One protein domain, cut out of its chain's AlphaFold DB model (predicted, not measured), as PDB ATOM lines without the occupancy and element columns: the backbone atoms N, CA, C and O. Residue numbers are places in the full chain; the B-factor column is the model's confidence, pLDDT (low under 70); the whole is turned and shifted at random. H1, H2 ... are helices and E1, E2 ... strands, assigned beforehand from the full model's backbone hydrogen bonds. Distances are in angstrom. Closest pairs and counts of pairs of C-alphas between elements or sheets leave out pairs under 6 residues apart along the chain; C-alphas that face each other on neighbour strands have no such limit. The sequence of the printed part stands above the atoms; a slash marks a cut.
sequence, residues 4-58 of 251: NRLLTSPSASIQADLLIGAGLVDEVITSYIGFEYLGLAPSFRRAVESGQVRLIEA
ATOM      1  N   ASN A   4      -1.729   1.388   0.747       97.19
ATOM      2  CA  ASN A   4      -1.949   0.774   2.061       97.19
ATOM      3  C   ASN A   4      -1.188   1.508   3.182       97.19
ATOM      4  O   ASN A   4      -1.647   1.569   4.316       97.19
ATOM      5  N   ARG A   5       0.004   2.033   2.879       97.81
ATOM      6  CA  ARG A   5       0.849   2.756   3.832       97.81
ATOM      7  C   ARG A   5       1.675   3.815   3.117       97.81
ATOM      8  O   ARG A   5       2.487   3.481   2.255       97.81
ATOM      9  N   LEU A   6       1.492   5.073   3.502       98.38
ATOM     10  CA  LEU A   6       2.300   6.201   3.054       98.38
ATOM     11  C   LEU A   6       3.421   6.460   4.069       98.38
ATOM     12  O   LEU A   6       3.151   6.768   5.226       98.38
ATOM     13  N   LEU A   7       4.680   6.344   3.645       98.19
ATOM     14  CA  LEU A   7       5.833   6.801   4.421       98.19
ATOM     15  C   LEU A   7       6.257   8.171   3.900       98.19
ATOM     16  O   LEU A   7       6.584   8.298   2.720       98.19
ATOM     17  N   THR A   8       6.265   9.181   4.765       96.94
ATOM     18  CA  THR A   8       6.770  10.503   4.392       96.94
ATOM     19  C   THR A   8       8.274  10.616   4.648       96.94
ATOM     20  O   THR A   8       8.844   9.876   5.449       96.94
ATOM     21  N   SER A   9       8.921  11.596   4.016       93.88
ATOM     22  CA  SER A   9      10.157  12.174   4.553       93.88
ATOM     23  C   SER A   9       9.886  12.799   5.940       93.88
ATOM     24  O   SER A   9       8.719  12.961   6.323       93.88
ATOM     25  N   PRO A  10      10.924  13.180   6.712       94.12
ATOM     26  CA  PRO A  10      10.738  13.800   8.028       94.12
ATOM     27  C   PRO A  10       9.828  15.040   8.044       94.12
ATOM     28  O   PRO A  10       9.194  15.327   9.058       94.12
ATOM     29  N   SER A  11       9.728  15.741   6.915       93.12
ATOM     30  CA  SER A  11       8.782  16.836   6.715       93.12
ATOM     31  C   SER A  11       8.037  16.631   5.405       93.12
ATOM     32  O   SER A  11       8.662  16.554   4.345       93.12
ATOM     33  N   ALA A  12       6.708  16.581   5.469       96.31
ATOM     34  CA  ALA A  12       5.847  16.548   4.296       96.31
ATOM     35  C   ALA A  12       4.822  17.685   4.296       96.31
ATOM     36  O   ALA A  12       4.522  18.280   5.328       96.31
ATOM     37  N   SER A  13       4.283  17.980   3.116       96.75
ATOM     38  CA  SER A  13       3.264  19.005   2.917       96.75
ATOM     39  C   SER A  13       2.200  18.504   1.935       96.75
ATOM     40  O   SER A  13       1.580  17.458   2.164       96.75
ATOM     41  N   ILE A  14       1.989  19.221   0.831       97.62
ATOM     42  CA  ILE A  14       0.940  18.958  -0.151       97.62
ATOM     43  C   ILE A  14       1.032  17.563  -0.765       97.62
ATOM     44  O   ILE A  14       0.003  16.943  -1.001       97.62
ATOM     45  N   GLN A  15       2.235  17.023  -0.964       95.88
ATOM     46  CA  GLN A  15       2.423  15.703  -1.566       95.88
ATOM     47  C   GLN A  15       1.768  14.585  -0.746       95.88
ATOM     48  O   GLN A  15       1.251  13.629  -1.317       95.88
ATOM     49  N   ALA A  16       1.751  14.710   0.584       98.06
ATOM     50  CA  ALA A  16       1.089  13.747   1.455       98.06
ATOM     51  C   ALA A  16      -0.384  14.114   1.673       98.06
ATOM     52  O   ALA A  16      -1.260  13.256   1.547       98.06
ATOM     53  N   ASP A  17      -0.670  15.393   1.945       98.50
ATOM     54  CA  ASP A  17      -2.032  15.867   2.220       98.50
ATOM     55  C   ASP A  17      -2.983  15.645   1.031       98.50
ATOM     56  O   ASP A  17      -4.136  15.264   1.235       98.50
ATOM     57  N   LEU A  18      -2.491  15.791  -0.206       98.06
ATOM     58  CA  LEU A  18      -3.259  15.568  -1.433       98.06
ATOM     59  C   LEU A  18      -3.681  14.101  -1.577       98.06
ATOM     60  O   LEU A  18      -4.847  13.822  -1.856       98.06
ATOM     61  N   LEU A  19      -2.755  13.160  -1.358       98.19
ATOM     62  CA  LEU A  19      -3.032  11.720  -1.439       98.19
ATOM     63  C   LEU A  19      -4.020  11.279  -0.353       98.19
ATOM     64  O   LEU A  19      -4.931  10.493  -0.621       98.19
ATOM     65  N   ILE A  20      -3.868  11.823   0.856       98.44
ATOM     66  CA  ILE A  20      -4.775  11.564   1.978       98.44
ATOM     67  C   ILE A  20      -6.164  12.141   1.690       98.44
ATOM     68  O   ILE A  20      -7.163  11.436   1.812       98.44
ATOM     69  N   GLY A  21      -6.251  13.399   1.252       97.62
ATOM     70  CA  GLY A  21      -7.528  14.039   0.930       97.62
ATOM     71  C   GLY A  21      -8.240  13.416  -0.272       97.62
ATOM     72  O   GLY A  21      -9.465  13.483  -0.353       97.62
ATOM     73  N   ALA A  22      -7.492  12.782  -1.180       97.88
ATOM     74  CA  ALA A  22      -8.036  11.991  -2.281       97.88
ATOM     75  C   ALA A  22      -8.565  10.615  -1.840       97.88
ATOM     76  O   ALA A  22      -9.126   9.893  -2.664       97.88
ATOM     77  N   GLY A  23      -8.414  10.253  -0.562       97.50
ATOM     78  CA  GLY A  23      -8.888   8.982  -0.016       97.50
ATOM     79  C   GLY A  23      -8.084   7.780  -0.506       97.50
ATOM     80  O   GLY A  23      -8.635   6.690  -0.624       97.50
ATOM     81  N   LEU A  24      -6.804   7.979  -0.839       98.25
ATOM     82  CA  LEU A  24      -5.944   6.931  -1.397       98.25
ATOM     83  C   LEU A  24      -5.084   6.220  -0.348       98.25
ATOM     84  O   LEU A  24      -4.358   5.306  -0.717       98.25
ATOM     85  N   VAL A  25      -5.099   6.665   0.910       98.62
ATOM     86  CA  VAL A  25      -4.159   6.238   1.956       98.62
ATOM     87  C   VAL A  25      -4.927   5.593   3.106       98.62
ATOM     88  O   VAL A  25      -5.848   6.222   3.612       98.62
ATOM     89  N   ASP A  26      -4.535   4.390   3.541       98.31
ATOM     90  CA  ASP A  26      -5.128   3.740   4.731       98.31
ATOM     91  C   ASP A  26      -4.358   4.074   6.022       98.31
ATOM     92  O   ASP A  26      -4.934   4.241   7.098       98.31
ATOM     93  N   GLU A  27      -3.032   4.173   5.922       98.31
ATOM     94  CA  GLU A  27      -2.127   4.409   7.043       98.31
ATOM     95  C   GLU A  27      -0.987   5.342   6.636       98.31
ATOM     96  O   GLU A  27      -0.477   5.264   5.515       98.31
ATOM     97  N   VAL A  28      -0.540   6.198   7.550       98.38
ATOM     98  CA  VAL A  28       0.590   7.102   7.327       98.38
ATOM     99  C   VAL A  28       1.614   6.995   8.454       98.38
ATOM    100  O   VAL A  28       1.258   7.066   9.626       98.38
ATOM    101  N   ILE A  29       2.889   6.827   8.091       98.12
ATOM    102  CA  ILE A  29       4.039   6.973   8.993       98.12
ATOM    103  C   ILE A  29       4.637   8.346   8.726       98.12
ATOM    104  O   ILE A  29       5.124   8.604   7.620       98.12
ATOM    105  N   THR A  30       4.598   9.225   9.721       97.75
ATOM    106  CA  THR A  30       5.089  10.593   9.562       97.75
ATOM    107  C   THR A  30       5.479  11.222  10.894       97.75
ATOM    108  O   THR A  30       4.885  10.916  11.927       97.75
ATOM    109  N   SER A  31       6.459  12.124  10.852       96.81
ATOM    110  CA  SER A  31       6.777  13.036  11.953       96.81
ATOM    111  C   SER A  31       6.144  14.410  11.801       96.81
ATOM    112  O   SER A  31       5.981  15.127  12.787       96.81
ATOM    113  N   TYR A  32       5.791  14.801  10.577       97.38
ATOM    114  CA  TYR A  32       5.207  16.104  10.298       97.38
ATOM    115  C   TYR A  32       4.540  16.130   8.922       97.38
ATOM    116  O   TYR A  32       5.178  15.846   7.904       97.38
ATOM    117  N   ILE A  33       3.277  16.564   8.898       98.19
ATOM    118  CA  ILE A  33       2.588  16.991   7.679       98.19
ATOM    119  C   ILE A  33       1.989  18.374   7.922       98.19
ATOM    120  O   ILE A  33       1.095  18.549   8.755       98.19
ATOM    121  N   GLY A  34       2.475  19.362   7.184       97.50
ATOM    122  CA  GLY A  34       2.038  20.743   7.313       97.50
ATOM    123  C   GLY A  34       2.599  21.626   6.213       97.50
ATOM    124  O   GLY A  34       3.305  21.174   5.318       97.50
ATOM    125  N   PHE A  35       2.242  22.899   6.265       97.19
ATOM    126  CA  PHE A  35       2.608  23.892   5.263       97.19
ATOM    127  C   PHE A  35       3.517  24.968   5.868       97.19
ATOM    128  O   PHE A  35       3.460  26.136   5.484       97.19
ATOM    129  N   GLU A  36       4.347  24.573   6.837       93.69
ATOM    130  CA  GLU A  36       5.267  25.451   7.561       93.69
ATOM    131  C   GLU A  36       4.531  26.674   8.140       93.69
ATOM    132  O   GLU A  36       3.552  26.535   8.878       93.69
ATOM    133  N   TYR A  37       4.958  27.884   7.776       94.69
ATOM    134  CA  TYR A  37       4.352  29.140   8.217       94.69
ATOM    135  C   TYR A  37       2.944  29.391   7.650       94.69
ATOM    136  O   TYR A  37       2.247  30.273   8.151       94.69
ATOM    137  N   LEU A  38       2.508  28.645   6.627       95.88
ATOM    138  CA  LEU A  38       1.165  28.778   6.047       95.88
ATOM    139  C   LEU A  38       0.099  28.023   6.850       95.88
ATOM    140  O   LEU A  38      -1.088  28.320   6.711       95.88
ATOM    141  N   GLY A  39       0.505  27.080   7.707       95.19
ATOM    142  CA  GLY A  39      -0.382  26.420   8.659       95.19
ATOM    143  C   GLY A  39      -0.446  24.900   8.529       95.19
ATOM    144  O   GLY A  39       0.485  24.231   8.083       95.19
ATOM    145  N   LEU A  40      -1.552  24.344   9.013       95.75
ATOM    146  CA  LEU A  40      -1.737  22.908   9.215       95.75
ATOM    147  C   LEU A  40      -2.252  22.227   7.944       95.75
ATOM    148  O   LEU A  40      -2.938  22.848   7.137       95.75
ATOM    149  N   ALA A  41      -1.969  20.931   7.804       97.81
ATOM    150  CA  ALA A  41      -2.445  20.117   6.694       97.81
ATOM    151  C   ALA A  41      -3.928  19.725   6.887       97.81
ATOM    152  O   ALA A  41      -4.241  18.951   7.803       97.81
ATOM    153  N   PRO A  42      -4.864  20.291   6.098       97.75
ATOM    154  CA  PRO A  42      -6.290  20.186   6.390       97.75
ATOM    155  C   PRO A  42      -6.831  18.771   6.179       97.75
ATOM    156  O   PRO A  42      -7.648  18.304   6.978       97.75
ATOM    157  N   SER A  43      -6.396  18.078   5.125       98.19
ATOM    158  CA  SER A  43      -6.904  16.745   4.804       98.19
ATOM    159  C   SER A  43      -6.324  15.679   5.718       98.19
ATOM    160  O   SER A  43      -7.079  14.845   6.210       98.19
ATOM    161  N   PHE A  44      -5.029  15.760   6.021       98.38
ATOM    162  CA  PHE A  44      -4.358  14.918   7.001       98.38
ATOM    163  C   PHE A  44      -5.054  14.982   8.359       98.38
ATOM    164  O   PHE A  44      -5.455  13.946   8.887       98.38
ATOM    165  N   ARG A  45      -5.280  16.193   8.886       97.62
ATOM    166  CA  ARG A  45      -5.955  16.370  10.178       97.62
ATOM    167  C   ARG A  45      -7.336  15.753  10.195       97.62
ATOM    168  O   ARG A  45      -7.599  14.904  11.037       97.62
ATOM    169  N   ARG A  46      -8.198  16.114   9.239       97.75
ATOM    170  CA  ARG A  46      -9.552  15.545   9.176       97.75
ATOM    171  C   ARG A  46      -9.527  14.022   9.085       97.75
ATOM    172  O   ARG A  46     -10.329  13.372   9.750       97.75
ATOM    173  N   ALA A  47      -8.649  13.456   8.260       98.19
ATOM    174  CA  ALA A  47      -8.599  12.019   8.027       98.19
ATOM    175  C   ALA A  47      -8.121  11.246   9.267       98.19
ATOM    176  O   ALA A  47      -8.712  10.225   9.614       98.19
ATOM    177  N   VAL A  48      -7.110  11.752   9.978       98.00
ATOM    178  CA  VAL A  48      -6.615  11.128  11.216       98.00
ATOM    179  C   VAL A  48      -7.581  11.343  12.381       98.00
ATOM    180  O   VAL A  48      -7.941  10.385  13.058       98.00
ATOM    181  N   GLU A  49      -8.062  12.571  12.595       97.56
ATOM    182  CA  GLU A  49      -8.966  12.910  13.709       97.56
ATOM    183  C   GLU A  49     -10.321  12.187  13.600       97.56
ATOM    184  O   GLU A  49     -10.939  11.874  14.617       97.56
ATOM    185  N   SER A  50     -10.779  11.878  12.381       97.62
ATOM    186  CA  SER A  50     -11.993  11.077  12.151       97.62
ATOM    187  C   SER A  50     -11.761   9.561  12.153       97.62
ATOM    188  O   SER A  50     -12.728   8.804  12.059       97.62
ATOM    189  N   GLY A  51     -10.507   9.104  12.246       97.62
ATOM    190  CA  GLY A  51     -10.142   7.686  12.196       97.62
ATOM    191  C   GLY A  51     -10.213   7.049  10.802       97.62
ATOM    192  O   GLY A  51     -10.166   5.827  10.699       97.62
ATOM    193  N   GLN A  52     -10.328   7.848   9.737       97.50
ATOM    194  CA  GLN A  52     -10.288   7.362   8.352       97.50
ATOM    195  C   GLN A  52      -8.896   6.869   7.951       97.50
ATOM    196  O   GLN A  52      -8.792   5.941   7.156       97.50
ATOM    197  N   VAL A  53      -7.845   7.485   8.498       98.50
ATOM    198  CA  VAL A  53      -6.445   7.111   8.266       98.50
ATOM    199  C   VAL A  53      -5.787   6.775   9.593       98.50
ATOM    200  O   VAL A  53      -5.830   7.575  10.531       98.50
ATOM    201  N   ARG A  54      -5.135   5.612   9.671       98.06
ATOM    202  CA  ARG A  54      -4.316   5.255  10.834       98.06
ATOM    203  C   ARG A  54      -3.020   6.067  10.816       98.06
ATOM    204  O   ARG A  54      -2.266   6.021   9.849       98.06
ATOM    205  N   LEU A  55      -2.741   6.784  11.899       97.62
ATOM    206  CA  LEU A  55      -1.459   7.454  12.098       97.62
ATOM    207  C   LEU A  55      -0.501   6.528  12.854       97.62
ATOM    208  O   LEU A  55      -0.829   6.035  13.931       97.62
ATOM    209  N   ILE A  56       0.688   6.328  12.293       97.38
ATOM    210  CA  ILE A  56       1.888   5.942  13.031       97.38
ATOM    211  C   ILE A  56       2.684   7.217  13.255       97.38
ATOM    212  O   ILE A  56       3.315   7.747  12.336       97.38
ATOM    213  N   GLU A  57       2.619   7.712  14.481       95.81
ATOM    214  CA  GLU A  57       3.408   8.860  14.887       95.81
ATOM    215  C   GLU A  57       4.874   8.438  14.969       95.81
ATOM    216  O   GLU A  57       5.219   7.438  15.607       95.81
ATOM    217  N   ALA A  58       5.720   9.172  14.260       96.81
ATOM    218  CA  ALA A  58       7.149   8.944  14.201       96.81
ATOM    219  C   ALA A  58       7.884  10.213  14.619       96.81
ATOM    220  O   ALA A  58       7.397  11.324  14.439       96.81
TER     221      ALA A  58
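What this domain is: This is residues 4 to 58 of the 251 residues of an uncharacterized protein of Chloroflexi bacterium (UniProt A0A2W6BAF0). Two short parallel strands, E1 and E2, make a small wall, widened beside E1 by the short stretch of residues 6 to 7, and two short helices, H1 and H2, pack on each other at a steep angle over one face of it. The long link from E1 to H2 loops out to Tyr 37, at one end of the longest axis. The 55 printed residues hold the named elements in the order H1, E1, H2, E2; the class is mixed, helices and strands, with under half of the residues in named elements. The whole is compact, radius of gyration of the C-alphas 9.8 A, and only just elongated, spanning 28 by 18 by 17 A.

Where its parts are: Start at C-alpha 4, at (-1.949, 0.774, 2.061), and go on to C-alpha 14 at (0.940, 18.958, -0.151), where H1 begins; it covers residues 14 to 21, 9.9 A. E1 is residues 27 to 30, 9.8 A. H2 is residues 42 to 49, 10.7 A. E2, residues 54 to 57, 9.4 A, ends at C-alpha 57, at (3.408, 8.860, 14.887).

How they stand to each other: Look first at E1 and E2, parallel at 18 degrees, with N 28 and O 54 at 2.9 A and N 56 and O 28 at 2.8 A, within hydrogen-bond range. Residues 6 to 7 pair parallel with residues 28 to 29 of E1. E1, H2 and E2 form a strand-helix-strand unit, two parallel neighbour strands with a helix between along the chain, and its crossover is right-handed. The closest C-alphas of H2 and E2, those of Val 48 and Arg 54, are 6.3 A apart. H1 and H2 touch, closest at the C-alphas of Gly 21 and Ser 43, 4.8 A, with a steep tilt of 52 degrees, the same way. H1 and E2 are apart. In H2 every O i to N i+4 pair is within hydrogen-bond range; in H1, 3 of 4 are.

The domain as a whole: The two C-alphas farthest apart, those of Asn 4 and Tyr 37, are 29.7 A apart. The printed part has no cut. The link E1 to H2, 11 residues, is long; H1 to E1 and H2 to E2 are tight. Mean pLDDT of the printed part is 97.2, and no printed residue is under 70.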